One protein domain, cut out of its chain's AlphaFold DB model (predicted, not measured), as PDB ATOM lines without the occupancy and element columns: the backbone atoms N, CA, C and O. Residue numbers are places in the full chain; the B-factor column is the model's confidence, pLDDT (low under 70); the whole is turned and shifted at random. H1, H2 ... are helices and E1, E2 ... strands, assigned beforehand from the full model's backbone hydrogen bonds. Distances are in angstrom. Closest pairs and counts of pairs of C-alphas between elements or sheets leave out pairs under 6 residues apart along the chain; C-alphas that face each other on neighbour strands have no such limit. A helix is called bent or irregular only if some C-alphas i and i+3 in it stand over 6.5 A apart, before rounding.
ATOM      1  N   ASN A   3     286.579 371.345 280.607       95.62
ATOM      2  CA  ASN A   3     287.122 370.011 280.382       95.62
ATOM      3  C   ASN A   3     286.551 369.024 281.416       95.62
ATOM      4  O   ASN A   3     286.382 369.361 282.590       95.62
ATOM      5  N   THR A   4     286.242 367.801 280.985       97.00
ATOM      6  CA  THR A   4     285.780 366.732 281.885       97.00
ATOM      7  C   THR A   4     286.955 365.833 282.234       97.00
ATOM      8  O   THR A   4     287.528 365.202 281.349       97.00
ATOM      9  N   ILE A   5     287.307 365.758 283.519       96.81
ATOM     10  CA  ILE A   5     288.492 365.039 284.003       96.81
ATOM     11  C   ILE A   5     288.061 363.841 284.847       96.81
ATOM     12  O   ILE A   5     287.327 363.985 285.822       96.81
ATOM     13  N   THR A   6     288.550 362.652 284.498       97.38
ATOM     14  CA  THR A   6     288.320 361.406 285.244       97.38
ATOM     15  C   THR A   6     289.651 360.809 285.680       97.38
ATOM     16  O   THR A   6     290.563 360.669 284.868       97.38
ATOM     17  N   LYS A   7     289.764 360.429 286.957       96.12
ATOM     18  CA  LYS A   7     290.980 359.835 287.537       96.12
ATOM     19  C   LYS A   7     290.710 358.377 287.919       96.12
ATOM     20  O   LYS A   7     289.712 358.099 288.578       96.12
ATOM     21  N   SER A   8     291.591 357.462 287.522       95.56
ATOM     22  CA  SER A   8     291.514 356.038 287.865       95.56
ATOM     23  C   SER A   8     292.917 355.445 287.994       95.56
ATOM     24  O   SER A   8     293.612 355.235 286.998       95.56
ATOM     25  N   GLY A   9     293.359 355.200 289.229       93.56
ATOM     26  CA  GLY A   9     294.723 354.736 289.498       93.56
ATOM     27  C   GLY A   9     295.769 355.698 288.925       93.56
ATOM     28  O   GLY A   9     295.726 356.893 289.204       93.56
ATOM     29  N   HIS A  10     296.687 355.180 288.105       93.81
ATOM     30  CA  HIS A  10     297.746 355.968 287.454       93.81
ATOM     31  C   HIS A  10     297.308 356.562 286.106       93.81
ATOM     32  O   HIS A  10     298.150 356.947 285.298       93.81
ATOM     33  N   VAL A  11     296.005 356.609 285.827       96.25
ATOM     34  CA  VAL A  11     295.463 357.154 284.581       96.25
ATOM     35  C   VAL A  11     294.569 358.346 284.885       96.25
ATOM     36  O   VAL A  11     293.668 358.271 285.722       96.25
ATOM     37  N   VAL A  12     294.794 359.442 284.167       97.62
ATOM     38  CA  VAL A  12     293.879 360.582 284.119       97.62
ATOM     39  C   VAL A  12     293.414 360.765 282.687       97.62
ATOM     40  O   VAL A  12     294.222 361.006 281.798       97.62
ATOM     41  N   SER A  13     292.109 360.660 282.471       97.75
ATOM     42  CA  SER A  13     291.482 360.901 281.174       97.75
ATOM     43  C   SER A  13     290.802 362.259 281.166       97.75
ATOM     44  O   SER A  13     290.121 362.621 282.126       97.75
ATOM     45  N   VAL A  14     290.969 362.989 280.071       97.88
ATOM     46  CA  VAL A  14     290.380 364.306 279.853       97.88
ATOM     47  C   VAL A  14     289.587 364.278 278.557       97.88
ATOM     48  O   VAL A  14     290.127 363.886 277.526       97.88
ATOM     49  N   VAL A  15     288.325 364.700 278.614       97.31
ATOM     50  CA  VAL A  15     287.523 365.038 277.433       97.31
ATOM     51  C   VAL A  15     287.511 366.554 277.311       97.31
ATOM     52  O   VAL A  15     287.045 367.248 278.221       97.31
ATOM     53  N   PHE A  16     288.063 367.055 276.211       96.31
ATOM     54  CA  PHE A  16     288.226 368.484 275.986       96.31
ATOM     55  C   PHE A  16     286.937 369.129 275.509       96.31
ATOM     56  O   PHE A  16     286.189 368.552 274.724       96.31
ATOM     57  N   ASP A  17     286.690 370.358 275.949       95.12
ATOM     58  CA  ASP A  17     285.553 371.144 275.467       95.12
ATOM     59  C   ASP A  17     285.879 371.999 274.222       95.12
ATOM     60  O   ASP A  17     284.980 372.629 273.668       95.12
ATOM     61  N   GLY A  18     287.150 372.021 273.791       91.56
ATOM     62  CA  GLY A  18     287.656 372.804 272.656       91.56
ATOM     63  C   GLY A  18     287.740 374.317 272.897       91.56
ATOM     64  O   GLY A  18     287.753 375.094 271.945       91.56
ATOM     65  N   SER A  19     287.728 374.763 274.156       94.50
ATOM     66  CA  SER A  19     287.755 376.187 274.521       94.50
ATOM     67  C   SER A  19     288.561 376.481 275.788       94.50
ATOM     68  O   SER A  19     289.337 377.435 275.831       94.50
ATOM     69  N   SER A  20     288.422 375.646 276.813       95.69
ATOM     70  CA  SER A  20     289.097 375.770 278.094       95.69
ATOM     71  C   SER A  20     290.474 375.130 278.016       95.69
ATOM     72  O   SER A  20     290.623 373.975 277.609       95.69
ATOM     73  N   ALA A  21     291.494 375.860 278.455       96.12
ATOM     74  CA  ALA A  21     292.812 375.275 278.629       96.12
ATOM     75  C   ALA A  21     292.796 374.176 279.701       96.12
ATOM     76  O   ALA A  21     291.978 374.189 280.622       96.12
ATOM     77  N   LEU A  22     293.737 373.245 279.590       96.88
ATOM     78  CA  LEU A  22     294.048 372.270 280.625       96.88
ATOM     79  C   LEU A  22     295.417 372.612 281.210       96.88
ATOM     80  O   LEU A  22     296.413 372.504 280.501       96.88
ATOM     81  N   ASP A  23     295.467 372.958 282.493       96.12
ATOM     82  CA  ASP A  23     296.687 372.900 283.303       96.12
ATOM     83  C   ASP A  23     296.588 371.680 284.217       96.12
ATOM     84  O   ASP A  23     295.995 371.724 285.296       96.12
ATOM     85  N   LEU A  24     297.146 370.557 283.765       95.38
ATOM     86  CA  LEU A  24     296.922 369.284 284.435       95.38
ATOM     87  C   LEU A  24     297.526 369.257 285.843       95.38
ATOM     88  O   LEU A  24     296.999 368.577 286.715       95.38
ATOM     89  N   ALA A  25     298.611 369.989 286.101       93.81
ATOM     90  CA  ALA A  25     299.205 370.008 287.434       93.81
ATOM     91  C   ALA A  25     298.290 370.711 288.446       93.81
ATOM     92  O   ALA A  25     298.128 370.207 289.558       93.81
ATOM     93  N   THR A  26     297.650 371.807 288.033       94.56
ATOM     94  CA  THR A  26     296.654 372.530 288.839       94.56
ATOM     95  C   THR A  26     295.392 371.688 289.056       94.56
ATOM     96  O   THR A  26     294.950 371.507 290.188       94.56
ATOM     97  N   GLU A  27     294.867 371.046 288.009       94.62
ATOM     98  CA  GLU A  27     293.697 370.144 288.103       94.62
ATOM     99  C   GLU A  27     293.931 368.922 289.019       94.62
ATOM    100  O   GLU A  27     293.005 368.263 289.521       94.62
ATOM    101  N   LEU A  28     295.200 368.565 289.222       93.31
ATOM    102  CA  LEU A  28     295.618 367.467 290.084       93.31
ATOM    103  C   LEU A  28     296.121 367.929 291.464       93.31
ATOM    104  O   LEU A  28     296.313 367.064 292.317       93.31
ATOM    105  N   GLY A  29     296.278 369.235 291.715       93.62
ATOM    106  CA  GLY A  29     296.790 369.780 292.981       93.62
ATOM    107  C   GLY A  29     298.260 369.436 293.247       93.62
ATOM    108  O   GLY A  29     298.642 369.138 294.380       93.62
ATOM    109  N   VAL A  30     299.079 369.390 292.194       92.31
ATOM    110  CA  VAL A  30     300.500 369.000 292.238       92.31
ATOM    111  C   VAL A  30     301.404 370.050 291.590       92.31
ATOM    112  O   VAL A  30     302.448 369.721 291.031       92.31
ATOM    113  N   GLU A  31     301.052 371.333 291.668       93.56
ATOM    114  CA  GLU A  31     301.766 372.415 290.966       93.56
ATOM    115  C   GLU A  31     303.209 372.609 291.460       93.56
ATOM    116  O   GLU A  31     304.050 373.165 290.757       93.56
ATOM    117  N   ASN A  32     303.516 372.126 292.665       91.56
ATOM    118  CA  ASN A  32     304.849 372.230 293.267       91.56
ATOM    119  C   ASN A  32     305.729 371.007 293.008       91.56
ATOM    120  O   ASN A  32     306.951 371.081 293.138       91.56
ATOM    121  N   THR A  33     305.120 369.869 292.682       90.75
ATOM    122  CA  THR A  33     305.846 368.620 292.468       90.75
ATOM    123  C   THR A  33     305.858 368.243 290.998       90.75
ATOM    124  O   THR A  33     306.860 367.717 290.552       90.75
ATOM    125  N   GLY A  34     304.839 368.537 290.202       90.25
ATOM    126  CA  GLY A  34     304.765 368.130 288.799       90.25
ATOM    127  C   GLY A  34     304.513 366.634 288.623       90.25
ATOM    128  O   GLY A  34     304.487 365.858 289.581       90.25
ATOM    129  N   LEU A  35     304.339 366.220 287.372       93.06
ATOM    130  CA  LEU A  35     303.848 364.897 286.998       93.06
ATOM    131  C   LEU A  35     304.923 364.091 286.279       93.06
ATOM    132  O   LEU A  35     305.584 364.603 285.379       93.06
ATOM    133  N   ARG A  36     305.073 362.814 286.638       93.06
ATOM    134  CA  ARG A  36     305.882 361.864 285.866       93.06
ATOM    135  C   ARG A  36     304.996 361.134 284.876       93.06
ATOM    136  O   ARG A  36     304.363 360.137 285.211       93.06
ATOM    137  N   LEU A  37     304.912 361.685 283.672       92.81
ATOM    138  CA  LEU A  37     304.195 361.064 282.568       92.81
ATOM    139  C   LEU A  37     305.041 359.949 281.961       92.81
ATOM    140  O   LEU A  37     306.170 360.181 281.536       92.81
ATOM    141  N   ARG A  38     304.451 358.761 281.865       93.81
ATOM    142  CA  ARG A  38     305.021 357.617 281.154       93.81
ATOM    143  C   ARG A  38     304.524 357.552 279.716       93.81
ATOM    144  O   ARG A  38     305.278 357.214 278.812       93.81
ATOM    145  N   LYS A  39     303.234 357.820 279.511       95.06
ATOM    146  CA  LYS A  39     302.562 357.602 278.228       95.06
ATOM    147  C   LYS A  39     301.318 358.467 278.098       95.06
ATOM    148  O   LYS A  39     300.698 358.823 279.101       95.06
ATOM    149  N   ILE A  40     300.959 358.780 276.862       95.81
ATOM    150  CA  ILE A  40     299.728 359.470 276.499       95.81
ATOM    151  C   ILE A  40     299.002 358.646 275.441       95.81
ATOM    152  O   ILE A  40     299.608 358.237 274.455       95.81
ATOM    153  N   ASN A  41     297.699 358.457 275.624       96.81
ATOM    154  CA  ASN A  41     296.823 357.961 274.573       96.81
ATOM    155  C   ASN A  41     296.005 359.130 274.034       96.81
ATOM    156  O   ASN A  41     295.285 359.782 274.791       96.81
ATOM    157  N   PHE A  42     296.122 359.391 272.738       96.69
ATOM    158  CA  PHE A  42     295.413 360.448 272.029       96.69
ATOM    159  C   PHE A  42     294.325 359.833 271.145       96.69
ATOM    160  O   PHE A  42     294.612 358.981 270.303       96.69
ATOM    161  N   TYR A  43     293.079 360.260 271.355       96.56
ATOM    162  CA  TYR A  43     291.893 359.779 270.649       96.56
ATOM    163  C   TYR A  43     291.312 360.939 269.821       96.56
ATOM    164  O   TYR A  43     290.447 361.664 270.327       96.56
ATOM    165  N   PRO A  44     291.828 361.180 268.601       94.50
ATOM    166  CA  PRO A  44     291.355 362.263 267.743       94.50
ATOM    167  C   PRO A  44     289.901 362.025 267.324       94.50
ATOM    168  O   PRO A  44     289.485 360.887 267.096       94.50
ATOM    169  N   VAL A  45     289.124 363.100 267.182       94.56
ATOM    170  CA  VAL A  45     287.737 363.023 266.678       94.56
ATOM    171  C   VAL A  45     287.656 363.229 265.167       94.56
ATOM    172  O   VAL A  45     286.611 362.986 264.563       94.56
ATOM    173  N   SER A  46     288.747 363.678 264.544       91.56
ATOM    174  CA  SER A  46     288.827 363.904 263.103       91.56
ATOM    175  C   SER A  46     290.236 363.670 262.558       91.56
ATOM    176  O   SER A  46     291.229 363.902 263.246       91.56
ATOM    177  N   THR A  47     290.320 363.238 261.299       93.44
ATOM    178  CA  THR A  47     291.595 363.107 260.586       93.44
ATOM    179  C   THR A  47     292.280 364.464 260.449       93.44
ATOM    180  O   THR A  47     291.652 365.444 260.052       93.44
ATOM    181  N   GLY A  48     293.586 364.515 260.704       91.88
ATOM    182  CA  GLY A  48     294.380 365.743 260.618       91.88
ATOM    183  C   GLY A  48     294.502 366.496 261.943       91.88
ATOM    184  O   GLY A  48     295.214 367.503 261.996       91.88
ATOM    185  N   GLU A  49     293.831 366.032 263.001       94.12
ATOM    186  CA  GLU A  49     293.846 366.685 264.304       94.12
ATOM    187  C   GLU A  49     295.249 366.687 264.922       94.12
ATOM    188  O   GLU A  49     296.014 365.730 264.807       94.12
ATOM    189  N   THR A  50     295.608 367.790 265.578       94.81
ATOM    190  CA  THR A  50     296.921 367.952 266.204       94.81
ATOM    191  C   THR A  50     296.769 368.109 267.709       94.81
ATOM    192  O   THR A  50     296.103 369.024 268.174       94.81
ATOM    193  N   LEU A  51     297.451 367.260 268.470       95.00
ATOM    194  CA  LEU A  51     297.668 367.433 269.897       95.00
ATOM    195  C   LEU A  51     298.979 368.185 270.125       95.00
ATOM    196  O   LEU A  51     300.042 367.743 269.682       95.00
ATOM    197  N   ILE A  52     298.916 369.293 270.865       95.75
ATOM    198  CA  ILE A  52     300.089 370.030 271.338       95.75
ATOM    199  C   ILE A  52     300.053 370.107 272.864       95.75
ATOM    200  O   ILE A  52     299.134 370.680 273.445       95.75
ATOM    201  N   ILE A  53     301.087 369.569 273.510       95.19
ATOM    202  CA  ILE A  53     301.300 369.676 274.956       95.19
ATOM    203  C   ILE A  53     302.517 370.558 275.202       95.19
ATOM    204  O   ILE A  53     303.599 370.327 274.654       95.19
ATOM    205  N   ARG A  54     302.333 371.561 276.051       96.50
ATOM    206  CA  ARG A  54     303.353 372.516 276.480       96.50
ATOM    207  C   ARG A  54     303.714 372.311 277.935       96.50
ATOM    208  O   ARG A  54     302.970 371.694 278.690       96.50
ATOM    209  N   GLU A  55     304.849 372.870 278.315       95.94
ATOM    210  CA  GLU A  55     305.266 372.941 279.705       95.94
ATOM    211  C   GLU A  55     304.657 374.168 280.389       95.94
ATOM    212  O   GLU A  55     304.923 375.305 280.002       95.94
ATOM    213  N   LYS A  56     303.898 373.930 281.458       95.12
ATOM    214  CA  LYS A  56     303.402 374.880 282.464       95.12
ATOM    215  C   LYS A  56     302.399 375.939 281.991       95.12
ATOM    216  O   LYS A  56     301.580 376.373 282.793       95.12
ATOM    217  N   SER A  57     302.452 376.404 280.745       96.75
ATOM    218  CA  SER A  57     301.565 377.468 280.263       96.75
ATOM    219  C   SER A  57     301.382 377.476 278.744       96.75
ATOM    220  O   SER A  57     302.060 376.768 277.997       96.75
ATOM    221  N   ALA A  58     300.477 378.344 278.283       95.94
ATOM    222  CA  ALA A  58     300.197 378.588 276.871       95.94
ATOM    223  C   ALA A  58     301.437 379.018 276.065       95.94
ATOM    224  O   ALA A  58     301.591 378.622 274.912       95.94
ATOM    225  N   GLU A  59     302.338 379.786 276.667       96.00
ATOM    226  CA  GLU A  59     303.560 380.278 276.011       96.00
ATOM    227  C   GLU A  59     304.796 379.446 276.385       96.00
ATOM    228  O   GLU A  59     305.927 379.801 276.058       96.00
ATOM    229  N   GLY A  60     304.587 378.336 277.095       96.56
ATOM    230  CA  GLY A  60     305.644 377.412 277.465       96.56
ATOM    231  C   GLY A  60     306.206 376.630 276.274       96.56
ATOM    232  O   GLY A  60     305.564 376.526 275.222       96.56
ATOM    233  N   PRO A  61     307.407 376.041 276.427       96.00
ATOM    234  CA  PRO A  61     307.995 375.207 275.390       96.00
ATOM    235  C   PRO A  61     307.102 373.998 275.088       96.00
ATOM    236  O   PRO A  61     306.472 373.429 275.981       96.00
ATOM    237  N   ILE A  62     307.066 373.591 273.819       95.19
ATOM    238  CA  ILE A  62     306.346 372.390 273.386       95.19
ATOM    239  C   ILE A  62     307.110 371.161 273.882       95.19
ATOM    240  O   ILE A  62     308.272 370.970 273.533       95.19
ATOM    241  N   LEU A  63     306.437 370.323 274.667       93.62
ATOM    242  CA  LEU A  63     306.944 369.025 275.116       93.62
ATOM    243  C   LEU A  63     306.635 367.931 274.101       93.62
ATOM    244  O   LEU A  63     307.444 367.040 273.865       93.62
ATOM    245  N   LEU A  64     305.435 367.997 273.525       93.19
ATOM    246  CA  LEU A  64     304.931 367.011 272.588       93.19
ATOM    247  C   LEU A  64     304.050 367.695 271.546       93.19
ATOM    248  O   LEU A  64     303.185 368.505 271.880       93.19
ATOM    249  N   LYS A  65     304.247 367.320 270.285       94.44
ATOM    250  CA  LYS A  65     303.343 367.645 269.188       94.44
ATOM    251  C   LYS A  65     303.106 366.390 268.368       94.44
ATOM    252  O   LYS A  65     304.056 365.824 267.836       94.44
ATOM    253  N   VAL A  66     301.851 365.979 268.268       93.38
ATOM    254  CA  VAL A  66     301.434 364.788 267.529       93.38
ATOM    255  C   VAL A  66     300.307 365.182 266.598       93.38
ATOM    256  O   VAL A  66     299.370 365.855 267.017       93.38
ATOM    257  N   LYS A  67     300.411 364.789 265.333       93.94
ATOM    258  CA  LYS A  67     299.370 364.999 264.332       93.94
ATOM    259  C   LYS A  67     298.823 363.641 263.932       93.94
ATOM    260  O   LYS A  67     299.587 362.768 263.538       93.94
ATOM    261  N   ASP A  68     297.519 363.468 264.068       91.81
ATOM    262  CA  ASP A  68     296.821 362.343 263.476       91.81
ATOM    263  C   ASP A  68     296.710 362.541 261.964       91.81
ATOM    264  O   ASP A  68     296.147 363.530 261.505       91.81
ATOM    265  N   ASP A  69     297.228 361.600 261.185       88.94
ATOM    266  CA  ASP A  69     297.122 361.636 259.723       88.94
ATOM    267  C   ASP A  69     296.028 360.700 259.184       88.94
ATOM    268  O   ASP A  69     295.699 360.777 258.000       88.94
ATOM    269  N   PHE A  70     295.435 359.840 260.027       88.31
ATOM    270  CA  PHE A  70     294.591 358.731 259.557       88.31
ATOM    271  C   PHE A  70     293.283 358.505 260.334       88.31
ATOM    272  O   PHE A  70     292.520 357.614 259.971       88.31
ATOM    273  N   GLY A  71     292.972 359.296 261.358       85.06
ATOM    274  CA  GLY A  71     291.774 359.137 262.187       85.06
ATOM    275  C   GLY A  71     291.879 358.008 263.211       85.06
ATOM    276  O   GLY A  71     290.853 357.447 263.591       85.06
ATOM    277  N   PHE A  72     293.091 357.616 263.620       89.75
ATOM    278  CA  PHE A  72     293.289 356.484 264.530       89.75
ATOM    279  C   PHE A  72     293.806 356.924 265.896       89.75
ATOM    280  O   PHE A  72     294.507 357.925 266.038       89.75
ATOM    281  N   ASN A  73     293.488 356.122 266.911       93.62
ATOM    282  CA  ASN A  73     294.022 356.313 268.253       93.62
ATOM    283  C   ASN A  73     295.538 356.129 268.241       93.62
ATOM    284  O   ASN A  73     296.052 355.173 267.656       93.62
ATOM    285  N   GLN A  74     296.237 357.021 268.930       95.19
ATOM    286  CA  GLN A  74     297.690 357.036 268.985       95.19
ATOM    287  C   GLN A  74     298.164 356.831 270.415       95.19
ATOM    288  O   GLN A  74     297.701 357.494 271.342       95.19
ATOM    289  N   GLU A  75     299.115 355.921 270.576       95.94
ATOM    290  CA  GLU A  75     299.821 355.693 271.827       95.94
ATOM    291  C   GLU A  75     301.211 356.316 271.721       95.94
ATOM    292  O   GLU A  75     301.963 356.025 270.790       95.94
ATOM    293  N   ILE A  76     301.532 357.210 272.650       94.94
ATOM    294  CA  ILE A  76     302.732 358.037 272.594       94.94
ATOM    295  C   ILE A  76     303.498 357.849 273.895       94.94
ATOM    296  O   ILE A  76     303.024 358.234 274.969       94.94
ATOM    297  N   ASP A  77     304.690 357.268 273.807       93.44
ATOM    298  CA  ASP A  77     305.598 357.214 274.946       93.44
ATOM    299  C   ASP A  77     306.057 358.630 275.303       93.44
ATOM    300  O   ASP A  77     306.437 359.427 274.441       93.44
ATOM    301  N   PHE A  78     306.006 358.950 276.591       89.00
ATOM    302  CA  PHE A  78     306.469 360.225 277.111       89.00
ATOM    303  C   PHE A  78     307.800 360.000 277.837       89.00
ATOM    304  O   PHE A  78     307.952 358.969 278.491       89.00
ATOM    305  N   PRO A  79     308.772 360.928 277.750       76.62
ATOM    306  CA  PRO A  79     310.149 360.704 278.207       76.62
ATOM    307  C   PRO A  79     310.356 360.437 279.716       76.62
ATOM    308  O   PRO A  79     311.491 360.495 280.180       76.62
ATOM    309  N   GLY A  80     309.312 360.163 280.508       72.44
ATOM    310  CA  GLY A  80     309.414 359.813 281.933       72.44
ATOM    311  C   GLY A  80     309.884 360.965 282.826       72.44
ATOM    312  O   GLY A  80     310.056 360.805 284.034       72.44
ATOM    313  N   VAL A  81     310.109 362.146 282.249       83.50
ATOM    314  CA  VAL A  81     310.553 363.330 282.979       83.50
ATOM    315  C   VAL A  81     309.383 363.984 283.702       83.50
ATOM    316  O   VAL A  81     308.231 363.951 283.263       83.50
ATOM    317  N   ARG A  82     309.703 364.600 284.838       90.81
ATOM    318  CA  ARG A  82     308.754 365.411 285.595       90.81
ATOM    319  C   ARG A  82     308.416 366.656 284.769       90.81
ATOM    320  O   ARG A  82     309.330 367.364 284.359       90.81
ATOM    321  N   CYS A  83     307.133 366.891 284.529       92.69
ATOM    322  CA  CYS A  83     306.628 367.975 283.687       92.69
ATOM    323  C   CYS A  83     305.311 368.538 284.235       92.69
ATOM    324  O   CYS A  83     304.710 367.978 285.160       92.69
ATOM    325  N   PHE A  84     304.862 369.640 283.645       96.12
ATOM    326  CA  PHE A  84     303.615 370.326 283.975       96.12
ATOM    327  C   PHE A  84     302.781 370.448 282.694       96.12
ATOM    328  O   PHE A  84     302.828 371.480 282.032       96.12
ATOM    329  N   PRO A  85     302.062 369.389 282.283       95.38
ATOM    330  CA  PRO A  85     301.384 369.343 280.996       95.38
ATOM    331  C   PRO A  85     300.314 370.423 280.888       95.38
ATOM    332  O   PRO A  85     299.387 370.482 281.699       95.38
ATOM    333  N   TYR A  86     300.436 371.227 279.840       97.25
ATOM    334  CA  TYR A  86     299.497 372.277 279.501       97.25
ATOM    335  C   TYR A  86     298.980 372.097 278.071       97.25
ATOM    336  O   TYR A  86     299.772 371.958 277.136       97.25
ATOM    337  N   VAL A  87     297.661 372.145 277.880       96.88
ATOM    338  CA  VAL A  87     297.016 372.106 276.554       96.88
ATOM    339  C   VAL A  87     296.167 373.363 276.384       96.88
ATOM    340  O   VAL A  87     295.334 373.666 277.237       96.88
ATOM    341  N   LYS A  88     296.378 374.109 275.290       95.50
ATOM    342  CA  LYS A  88     295.525 375.256 274.942       95.50
ATOM    343  C   LYS A  88     294.164 374.742 274.478       95.50
ATOM    344  O   LYS A  88     294.102 373.795 273.701       95.50
ATOM    345  N   GLY A  89     293.089 375.367 274.951       90.75
ATOM    346  CA  GLY A  89     291.732 374.911 274.651       90.75
ATOM    347  C   GLY A  89     291.359 375.036 273.173       90.75
ATOM    348  O   GLY A  89     290.700 374.155 272.644       90.75
ATOM    349  N   ASP A  90     291.824 376.085 272.495       91.19
ATOM    350  CA  ASP A  90     291.534 376.385 271.087       91.19
ATOM    351  C   ASP A  90     292.422 375.632 270.080       91.19
ATOM    352  O   ASP A  90     292.215 375.728 268.871       91.19
ATOM    353  N   GLU A  91     293.401 374.866 270.561       92.06
ATOM    354  CA  GLU A  91     294.303 374.065 269.725       92.06
ATOM    355  C   GLU A  91     293.962 372.572 269.716       92.06
ATOM    356  O   GLU A  91     294.658 371.785 269.076       92.06
ATOM    357  N   ILE A  92     292.907 372.176 270.424       92.94
ATOM    358  CA  ILE A  92     292.415 370.803 270.490       92.94
ATOM    359  C   ILE A  92     290.935 370.805 270.122       92.94
ATOM    360  O   ILE A  92     290.189 371.709 270.501       92.94
ATOM    361  N   THR A  93     290.492 369.812 269.358       93.56
ATOM    362  CA  THR A  93     289.089 369.781 268.938       93.56
ATOM    363  C   THR A  93     288.200 369.444 270.136       93.56
ATOM    364  O   THR A  93     288.575 368.690 271.036       93.56
ATOM    365  N   ALA A  94     286.996 370.013 270.175       94.69
ATOM    366  CA  ALA A  94     286.019 369.657 271.195       94.69
ATOM    367  C   ALA A  94     285.653 368.162 271.110       94.69
ATOM    368  O   ALA A  94     285.509 367.604 270.023       94.69
ATOM    369  N   ASN A  95     285.423 367.548 272.270       95.25
ATOM    370  CA  ASN A  95     285.169 366.119 272.495       95.25
ATOM    371  C   ASN A  95     286.365 365.187 272.273       95.25
ATOM    372  O   ASN A  95     286.235 363.980 272.482       95.25
ATOM    373  N   THR A  96     287.528 365.721 271.917       95.62
ATOM    374  CA  THR A  96     288.763 364.947 271.866       95.62
ATOM    375  C   THR A  96     289.120 364.420 273.244       95.62
ATOM    376  O   THR A  96     289.044 365.143 274.242       95.62
ATOM    377  N   MET A  97     289.506 363.145 273.303       96.75
ATOM    378  CA  MET A  97     289.904 362.496 274.546       96.75
ATOM    379  C   MET A  97     291.416 362.284 274.582       96.75
ATOM    380  O   MET A  97     292.034 361.863 273.602       96.75
ATOM    381  N   ILE A  98     292.010 362.544 275.743       96.88
ATOM    382  CA  ILE A  98     293.415 362.252 276.026       96.88
ATOM    383  C   ILE A  98     293.497 361.508 277.351       96.88
ATOM    384  O   ILE A  98     292.948 361.971 278.350       96.88
ATOM    385  N   SER A  99     294.208 360.385 277.382       97.38
ATOM    386  CA  SER A  99     294.550 359.692 278.626       97.38
ATOM    387  C   SER A  99     296.028 359.861 278.936       97.38
ATOM    388  O   SER A  99     296.888 359.417 278.182       97.38
ATOM    389  N   PHE A 100     296.314 360.474 280.073       96.00
ATOM    390  CA  PHE A 100     297.632 360.627 280.661       96.00
ATOM    391  C   PHE A 100     297.905 359.447 281.592       96.00
ATOM    392  O   PHE A 100     297.123 359.190 282.507       96.00
ATOM    393  N   ILE A 101     298.999 358.727 281.360       95.69
ATOM    394  CA  ILE A 101     299.402 357.562 282.149       95.69
ATOM    395  C   ILE A 101     300.685 357.908 282.900       95.69
ATOM    396  O   ILE A 101     301.705 358.230 282.284       95.69
TER     397      ILE A 101
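Overview. This is residues 3 to 101 of the 103 residues of an uncharacterized protein of Deltaproteobacteria bacterium (UniProt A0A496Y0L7). Two antiparallel sheets lie partly face to face as an uneven sandwich: a twisted wall of five strands and, over one face of it, a smaller sheet of three. The short helix H1 is on the larger sheet and only grazes the smaller; the bent strand E3 leaves the wall with its first residues, 35 to 36, which pair with residues 82 to 83. The printed part has 99 residues with eight named strands and one named helix, in the order E1 E2 H1 E3 E4 E5 E6 E7 E8; the sheets run E1 - E2 - E8 - E3 - E6 and E5 - E4 - E7. The class is mostly strand, though named elements hold 48 of the 99 residues, under half. The whole is compact, with a radius of gyration of the C-alphas of 12.3 A and spans of 37 by 26 by 24 A.

Arrangement. E1, residues 4 to 8, is an edge strand and forms a hairpin with E2, residues 11 to 15; N 6 and O 13 are 2.8 A apart. E2 is antiparallel to E8, residues 97 to 101, with N 14 and O 98 at 2.8 A. E8 is antiparallel to E3, residues 35 to 43, at 149 degrees between directions, with N 41 and O 99 at 2.9 A. E3 bends by 75 degrees at residue 38, and beyond the bend N 40 is 2.9 A from O 76 of E6, residues 74 to 77, the other edge strand. H1, residues 24 to 28, is on this sheet but over none of its strands; its height over the sheet, 7.9 A, rests on a local plane through 6 C-alphas, only just enough. E2, H1 and E3 form a split strand-helix-strand unit, two strands running the same way with E8 between them, and its crossover is right-handed. In the smaller sheet, E4, residues 50 to 55, forms a hairpin with E5, residues 62 to 67, with N 53 and O 64 at 2.9 A. E4 also pairs with E7, residues 85 to 87, where N 54 and O 86 are 2.8 A apart. Residues 22 to 23 pair antiparallel with residues 86 to 87 of E7. The closest C-alphas of H1 and E7 are those of Leu 24 and Pro 85, 5.6 A apart; those of E3 and E4 are Phe 42 and Leu 51, 7.6 A apart. E1 is apart from E4, E5 and E7. In H1 every O i to N i+4 pair is within hydrogen-bond range.

Along the chain. E1 begins at C-alpha 4, (285.780, 366.732, 281.885), and is 13.5 A long. E3, the longest strand by residues, measures 20.9 A, E4 16.6 A and E5 13.6 A. E8 ends at C-alpha 101, (299.402, 357.562, 282.149).

Size, cuts and confidence. The C-alphas farthest apart are those of Asn 32 and Phe 70, 37.7 A. The printed part has no cut; the link from E1 to E2 is tight and no link is long. Mean pLDDT of the printed part is 93.9, and no printed residue is under 70.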